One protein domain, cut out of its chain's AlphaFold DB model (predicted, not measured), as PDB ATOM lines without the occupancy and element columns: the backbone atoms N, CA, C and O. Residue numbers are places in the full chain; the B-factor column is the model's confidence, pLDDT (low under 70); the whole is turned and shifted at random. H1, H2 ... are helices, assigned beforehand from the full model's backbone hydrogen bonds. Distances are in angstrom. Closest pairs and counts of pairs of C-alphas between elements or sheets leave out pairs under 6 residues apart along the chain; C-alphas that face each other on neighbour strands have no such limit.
ATOM      1  N   ILE A   2      87.488 256.243 275.630       70.25
ATOM      2  CA  ILE A   2      88.590 256.394 276.580       70.25
ATOM      3  C   ILE A   2      89.650 257.251 275.891       70.25
ATOM      4  O   ILE A   2      90.082 256.940 274.788       70.25
ATOM      5  N   TYR A   3      90.070 258.344 276.529       63.22
ATOM      6  CA  TYR A   3      91.190 259.131 276.019       63.22
ATOM      7  C   TYR A   3      92.501 258.440 276.394       63.22
ATOM      8  O   TYR A   3      92.927 258.491 277.546       63.22
ATOM      9  N   TYR A   4      93.134 257.796 275.417       63.59
ATOM     10  CA  TYR A   4      94.468 257.223 275.577       63.59
ATOM     11  C   TYR A   4      95.512 258.339 275.537       63.59
ATOM     12  O   TYR A   4      95.569 259.130 274.591       63.59
ATOM     13  N   GLN A   5      96.344 258.427 276.571       52.88
ATOM     14  CA  GLN A   5      97.385 259.443 276.649       52.88
ATOM     15  C   GLN A   5      98.614 258.958 275.877       52.88
ATOM     16  O   GLN A   5      99.420 258.171 276.365       52.88
ATOM     17  N   SER A   6      98.727 259.419 274.632       42.06
ATOM     18  CA  SER A   6      99.873 259.144 273.767       42.06
ATOM     19  C   SER A   6     101.159 259.744 274.355       42.06
ATOM     20  O   SER A   6     101.263 260.959 274.490       42.06
ATOM     21  N   CYS A   7     102.152 258.883 274.591       43.19
ATOM     22  CA  CYS A   7     103.575 259.178 274.821       43.19
ATOM     23  C   CYS A   7     103.977 259.957 276.090       43.19
ATOM     24  O   CYS A   7     104.145 261.172 276.078       43.19
ATOM     25  N   SER A   8     104.357 259.207 277.131       32.78
ATOM     26  CA  SER A   8     105.568 259.512 277.908       32.78
ATOM     27  C   SER A   8     106.330 258.209 278.195       32.78
ATOM     28  O   SER A   8     105.716 257.149 278.301       32.78
ATOM     29  N   SER A   9     107.658 258.303 278.233       40.75
ATOM     30  CA  SER A   9     108.776 257.332 278.141       40.75
ATOM     31  C   SER A   9     108.750 255.993 278.924       40.75
ATOM     32  O   SER A   9     109.803 255.404 279.159       40.75
ATOM     33  N   HIS A  10     107.598 255.438 279.308       41.56
ATOM     34  CA  HIS A  10     107.466 254.109 279.937       41.56
ATOM     35  C   HIS A  10     106.591 253.204 279.052       41.56
ATOM     36  O   HIS A  10     105.392 253.041 279.274       41.56
ATOM     37  N   LEU A  11     107.192 252.700 277.969       51.44
ATOM     38  CA  LEU A  11     106.497 252.394 276.710       51.44
ATOM     39  C   LEU A  11     105.869 250.995 276.574       51.44
ATOM     40  O   LEU A  11     104.940 250.864 275.792       51.44
ATOM     41  N   VAL A  12     106.284 249.960 277.312       50.59
ATOM     42  CA  VAL A  12     105.738 248.596 277.088       50.59
ATOM     43  C   VAL A  12     104.552 248.281 278.008       50.59
ATOM     44  O   VAL A  12     103.514 247.803 277.549       50.59
ATOM     45  N   HIS A  13     104.657 248.624 279.294       49.00
ATOM     46  CA  HIS A  13     103.627 248.306 280.292       49.00
ATOM     47  C   HIS A  13     102.300 249.051 280.053       49.00
ATOM     48  O   HIS A  13     101.228 248.493 280.282       49.00
ATOM     49  N   ARG A  14     102.355 250.294 279.548       57.69
ATOM     50  CA  ARG A  14     101.149 251.093 279.264       57.69
ATOM     51  C   ARG A  14     100.390 250.626 278.025       57.69
ATOM     52  O   ARG A  14      99.169 250.659 278.046       57.69
ATOM     53  N   ILE A  15     101.073 250.131 276.987       64.19
ATOM     54  CA  ILE A  15     100.399 249.614 275.781       64.19
ATOM     55  C   ILE A  15      99.525 248.408 276.141       64.19
ATOM     56  O   ILE A  15      98.380 248.317 275.701       64.19
ATOM     57  N   GLN A  16     100.040 247.505 276.981       69.56
ATOM     58  CA  GLN A  16      99.280 246.348 277.456       69.56
ATOM     59  C   GLN A  16      98.094 246.766 278.332       69.56
ATOM     60  O   GLN A  16      97.006 246.210 278.199       69.56
ATOM     61  N   GLN A  17      98.277 247.777 279.185       77.38
ATOM     62  CA  GLN A  17      97.201 248.306 280.020       77.38
ATOM     63  C   GLN A  17      96.103 248.984 279.187       77.38
ATOM     64  O   GLN A  17      94.922 248.739 279.423       77.38
ATOM     65  N   ASP A  18      96.470 249.763 278.171       80.19
ATOM     66  CA  ASP A  18      95.520 250.402 277.260       80.19
ATOM     67  C   ASP A  18      94.734 249.360 276.456       80.19
ATOM     68  O   ASP A  18      93.510 249.448 276.358       80.19
ATOM     69  N   GLN A  19      95.407 248.329 275.933       79.94
ATOM     70  CA  GLN A  19      94.753 247.211 275.241       79.94
ATOM     71  C   GLN A  19      93.832 246.410 276.167       79.94
ATOM     72  O   GLN A  19      92.758 245.974 275.746       79.94
ATOM     73  N   TYR A  20      94.225 246.224 277.428       83.81
ATOM     74  CA  TYR A  20      93.384 245.591 278.437       83.81
ATOM     75  C   TYR A  20      92.117 246.419 278.689       83.81
ATOM     76  O   TYR A  20      91.010 245.897 278.569       83.81
ATOM     77  N   LEU A  21      92.260 247.728 278.925       83.62
ATOM     78  CA  LEU A  21      91.133 248.641 279.129       83.62
ATOM     79  C   LEU A  21      90.195 248.693 277.914       83.62
ATOM     80  O   LEU A  21      88.978 248.694 278.093       83.62
ATOM     81  N   GLN A  22      90.734 248.669 276.689       83.50
ATOM     82  CA  GLN A  22      89.942 248.584 275.450       83.50
ATOM     83  C   GLN A  22      89.013 247.366 275.434       83.50
ATOM     84  O   GLN A  22      87.886 247.455 274.953       83.50
ATOM     85  N   ASN A  23      89.471 246.232 275.964       85.69
ATOM     86  CA  ASN A  23      88.719 244.980 275.947       85.69
ATOM     87  C   ASN A  23      87.742 244.830 277.124       85.69
ATOM     88  O   ASN A  23      86.852 243.987 277.055       85.69
ATOM     89  N   ILE A  24      87.865 245.648 278.176       88.06
ATOM     90  CA  ILE A  24      86.898 245.685 279.288       88.06
ATOM     91  C   ILE A  24      85.602 246.392 278.874       88.06
ATOM     92  O   ILE A  24      84.522 246.081 279.383       88.06
ATOM     93  N   VAL A  25      85.686 247.361 277.959       87.81
ATOM     94  CA  VAL A  25      84.507 248.099 277.498       87.81
ATOM     95  C   VAL A  25      83.557 247.141 276.781       87.81
ATOM     96  O   VAL A  25      83.930 246.458 275.830       87.81
ATOM     97  N   SER A  26      82.298 247.120 277.223       90.19
ATOM     98  CA  SER A  26      81.257 246.319 276.577       90.19
ATOM     99  C   SER A  26      81.157 246.672 275.086       90.19
ATOM    100  O   SER A  26      80.971 247.853 274.775       90.19
ATOM    101  N   PRO A  27      81.170 245.685 274.166       88.94
ATOM    102  CA  PRO A  27      81.050 245.942 272.731       88.94
ATOM    103  C   PRO A  27      79.812 246.774 272.373       88.94
ATOM    104  O   PRO A  27      79.875 247.668 271.540       88.94
ATOM    105  N   ALA A  28      78.694 246.571 273.079       89.69
ATOM    106  CA  ALA A  28      77.460 247.324 272.855       89.69
ATOM    107  C   ALA A  28      77.578 248.827 273.174       89.69
ATOM    108  O   ALA A  28      76.719 249.601 272.754       89.69
ATOM    109  N   LYS A  29      78.598 249.246 273.932       90.44
ATOM    110  CA  LYS A  29      78.859 250.641 274.330       90.44
ATOM    111  C   LYS A  29      80.193 251.172 273.786       90.44
ATOM    112  O   LYS A  29      80.538 252.328 274.034       90.44
ATOM    113  N   ASP A  30      80.938 250.353 273.049       91.94
ATOM    114  CA  ASP A  30      82.228 250.716 272.472       91.94
ATOM    115  C   ASP A  30      82.043 251.526 271.179       91.94
ATOM    116  O   ASP A  30      82.044 251.011 270.062       91.94
ATOM    117  N   VAL A  31      81.874 252.836 271.351       92.44
ATOM    118  CA  VAL A  31      81.710 253.803 270.251       92.44
ATOM    119  C   VAL A  31      82.968 253.970 269.390       92.44
ATOM    120  O   VAL A  31      82.875 254.439 268.253       92.44
ATOM    121  N   GLU A  32      84.143 253.613 269.910       89.06
ATOM    122  CA  GLU A  32      85.414 253.758 269.192       89.06
ATOM    123  C   GLU A  32      85.711 252.548 268.315       89.06
ATOM    124  O   GLU A  32      86.411 252.695 267.316       89.06
ATOM    125  N   GLY A  33      85.124 251.393 268.631       89.75
ATOM    126  CA  GLY A  33      85.288 250.168 267.864       89.75
ATOM    127  C   GLY A  33      86.600 249.436 268.169       89.75
ATOM    128  O   GLY A  33      87.105 248.728 267.303       89.75
ATOM    129  N   LEU A  34      87.191 249.654 269.348       88.69
ATOM    130  CA  LEU A  34      88.521 249.157 269.720       88.69
ATOM    131  C   LEU A  34      88.502 247.804 270.437       88.69
ATOM    132  O   LEU A  34      89.555 247.184 270.594       88.69
ATOM    133  N   CYS A  35      87.341 247.303 270.857       89.38
ATOM    134  CA  CYS A  35      87.263 245.975 271.455       89.38
ATOM    135  C   CYS A  35      87.757 244.895 270.474       89.38
ATOM    136  O   CYS A  35      87.697 245.038 269.245       89.38
ATOM    137  N   HIS A  36      88.266 243.792 271.023       89.31
ATOM    138  CA  HIS A  36      88.786 242.674 270.236       89.31
ATOM    139  C   HIS A  36      87.796 242.187 269.167       89.31
ATOM    140  O   HIS A  36      88.195 241.956 268.030       89.31
ATOM    141  N   THR A  37      86.500 242.100 269.489       89.94
ATOM    142  CA  THR A  37      85.457 241.640 268.560       89.94
ATOM    143  C   THR A  37      85.404 242.474 267.280       89.94
ATOM    144  O   THR A  37      85.372 241.914 266.186       89.94
ATOM    145  N   TYR A  38      85.430 243.806 267.386       90.62
ATOM    146  CA  TYR A  38      85.370 244.681 266.214       90.62
ATOM    147  C   TYR A  38      86.656 244.644 265.392       90.62
ATOM    148  O   TYR A  38      86.591 244.575 264.163       90.62
ATOM    149  N   ARG A  39      87.820 244.599 266.051       88.56
ATOM    150  CA  ARG A  39      89.117 244.450 265.372       88.56
ATOM    151  C   ARG A  39      89.214 243.123 264.622       88.56
ATOM    152  O   ARG A  39      89.548 243.118 263.439       88.56
ATOM    153  N   TYR A  40      88.863 242.021 265.282       89.19
ATOM    154  CA  TYR A  40      88.842 240.684 264.692       89.19
ATOM    155  C   TYR A  40      87.927 240.636 263.463       89.19
ATOM    156  O   TYR A  40      88.358 240.271 262.370       89.19
ATOM    157  N   ASN A  41      86.682 241.096 263.613       89.81
ATOM    158  CA  ASN A  41      85.710 241.106 262.524       89.81
ATOM    159  C   ASN A  41      86.183 241.945 261.334       89.81
ATOM    160  O   ASN A  41      86.006 241.543 260.187       89.81
ATOM    161  N   MET A  42      86.817 243.087 261.589       87.00
ATOM    162  CA  MET A  42      87.373 243.933 260.539       87.00
ATOM    163  C   MET A  42      88.511 243.230 259.780       87.00
ATOM    164  O   MET A  42      88.494 243.240 258.548       87.00
ATOM    165  N   TYR A  43      89.455 242.574 260.468       84.12
ATOM    166  CA  TYR A  43      90.533 241.827 259.803       84.12
ATOM    167  C   TYR A  43      89.994 240.687 258.929       84.12
ATOM    168  O   TYR A  43      90.433 240.535 257.790       84.12
ATOM    169  N   HIS A  44      88.989 239.959 259.421       84.19
ATOM    170  CA  HIS A  44      88.347 238.849 258.710       84.19
ATOM    171  C   HIS A  44      87.212 239.273 257.762       84.19
ATOM    172  O   HIS A  44      86.496 238.421 257.236       84.19
ATOM    173  N   ASN A  45      87.036 240.578 257.520       82.75
ATOM    174  CA  ASN A  45      86.004 241.121 256.628       82.75
ATOM    175  C   ASN A  45      84.571 240.640 256.981       82.75
ATOM    176  O   ASN A  45      83.715 240.449 256.111       82.75
ATOM    177  N   VAL A  46      84.301 240.442 258.275       86.81
ATOM    178  CA  VAL A  46      82.993 240.077 258.831       86.81
ATOM    179  C   VAL A  46      82.144 241.339 258.968       86.81
ATOM    180  O   VAL A  46      82.436 242.244 259.748       86.81
ATOM    181  N   ARG A  47      81.067 241.414 258.182       85.12
ATOM    182  CA  ARG A  47      80.256 242.636 258.043       85.12
ATOM    183  C   ARG A  47      79.131 242.768 259.059       85.12
ATOM    184  O   ARG A  47      78.651 243.882 259.265       85.12
ATOM    185  N   PHE A  48      78.712 241.670 259.678       89.88
ATOM    186  CA  PHE A  48      77.555 241.620 260.568       89.88
ATOM    187  C   PHE A  48      77.917 240.935 261.885       89.88
ATOM    188  O   PHE A  48      78.746 240.032 261.904       89.88
ATOM    189  N   LEU A  49      77.316 241.401 262.978       87.31
ATOM    190  CA  LEU A  49      77.531 240.871 264.329       87.31
ATOM    191  C   LEU A  49      76.589 239.713 264.658       87.31
ATOM    192  O   LEU A  49      76.856 238.955 265.581       87.31
ATOM    193  N   ASP A  50      75.489 239.602 263.921       85.31
ATOM    194  CA  ASP A  50      74.393 238.670 264.157       85.31
ATOM    195  C   ASP A  50      74.115 237.790 262.924       85.31
ATOM    196  O   ASP A  50      73.030 237.839 262.348       85.31
ATOM    197  N   PRO A  51      75.072 236.980 262.448       81.00
ATOM    198  CA  PRO A  51      74.736 235.947 261.475       81.00
ATOM    199  C   PRO A  51      73.771 234.925 262.119       81.00
ATOM    200  O   PRO A  51      73.998 234.533 263.265       81.00
ATOM    201  N   PRO A  52      72.707 234.465 261.428       81.75
ATOM    202  CA  PRO A  52      72.342 234.721 260.029       81.75
ATOM    203  C   PRO A  52      71.393 235.917 259.801       81.75
ATOM    204  O   PRO A  52      71.131 236.255 258.649       81.75
ATOM    205  N   THR A  53      70.863 236.550 260.853       82.56
ATOM    206  CA  THR A  53      69.866 237.632 260.745       82.56
ATOM    207  C   THR A  53      70.413 238.889 260.064       82.56
ATOM    208  O   THR A  53      69.656 239.592 259.398       82.56
ATOM    209  N   ASN A  54      71.723 239.143 260.168       84.81
ATOM    210  CA  ASN A  54      72.449 240.238 259.512       84.81
ATOM    211  C   ASN A  54      71.819 241.633 259.724       84.81
ATOM    212  O   ASN A  54      71.966 242.529 258.887       84.81
ATOM    213  N   ALA A  55      71.128 241.849 260.844       84.06
ATOM    214  CA  ALA A  55      70.477 243.117 261.155       84.06
ATOM    215  C   ALA A  55      71.477 244.154 261.696       84.06
ATOM    216  O   ALA A  55      71.301 245.362 261.513       84.06
ATOM    217  N   LYS A  56      72.567 243.704 262.329       87.19
ATOM    218  CA  LYS A  56      73.560 244.557 262.990       87.19
ATOM    219  C   LYS A  56      74.876 244.534 262.235       87.19
ATOM    220  O   LYS A  56      75.671 243.604 262.339       87.19
ATOM    221  N   LYS A  57      75.163 245.616 261.513       89.69
ATOM    222  CA  LYS A  57      76.477 245.817 260.886       89.69
ATOM    223  C   LYS A  57      77.563 245.965 261.949       89.69
ATOM    224  O   LYS A  57      77.387 246.737 262.897       89.69
ATOM    225  N   CYS A  58      78.688 245.290 261.736       89.94
ATOM    226  CA  CYS A  58      79.891 245.434 262.543       89.94
ATOM    227  C   CYS A  58      80.392 246.882 262.505       89.94
ATOM    228  O   CYS A  58      80.361 247.544 261.461       89.94
ATOM    229  N   ILE A  59      80.829 247.381 263.658       91.94
ATOM    230  CA  ILE A  59      81.420 248.711 263.772       91.94
ATOM    231  C   ILE A  59      82.889 248.621 263.378       91.94
ATOM    232  O   ILE A  59      83.565 247.642 263.684       91.94
ATOM    233  N   ILE A  60      83.351 249.636 262.654       90.62
ATOM    234  CA  ILE A  60      84.748 249.788 262.254       90.62
ATOM    235  C   ILE A  60      85.380 250.809 263.206       90.62
ATOM    236  O   ILE A  60      84.708 251.804 263.526       90.62
TER     237      ILE A  60
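Overview. This is residues 2 to 60 of the 235 residues of an uncharacterized protein of Allomyces macrogynus (strain ATCC 38327) (UniProt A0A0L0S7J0). There is little regular structure here: two helices, H1 and the shorter H2, meet near H1's last and H2's first residues as a corner. Before H1 the stretch of residues 2 to 6 runs beside it, and after H2 residues 44 to 60 loop out and fold back toward H2, making the other end of a rod. The printed part has 59 residues, 22 of them in named helices, with no named strand; the class is all helix. It is loose, with a radius of gyration of the C-alphas of 13.9 A, and spans 46 by 21 by 14 A.

Along the chain. H1, residues 11 to 24, is 20.9 A long from C-alpha 11 at (106.497, 252.394, 276.710). H2, residues 36 to 43, ends with C-alpha 43 at (90.533, 241.827, 259.803).

Arrangement. H1 and H2 are close but not clearly touching; their closest C-alphas, of Asn 23 and His 36, are 6.2 A apart. Their lines are about perpendicular, at 81 degrees. Every O i to N i+4 pair is within hydrogen-bond range in H2, and 8 of 10 in H1.

Size, cuts and confidence. The printed part has no cut. The H1 to H2 link is long. Residues 3 to 16 are under pLDDT 70.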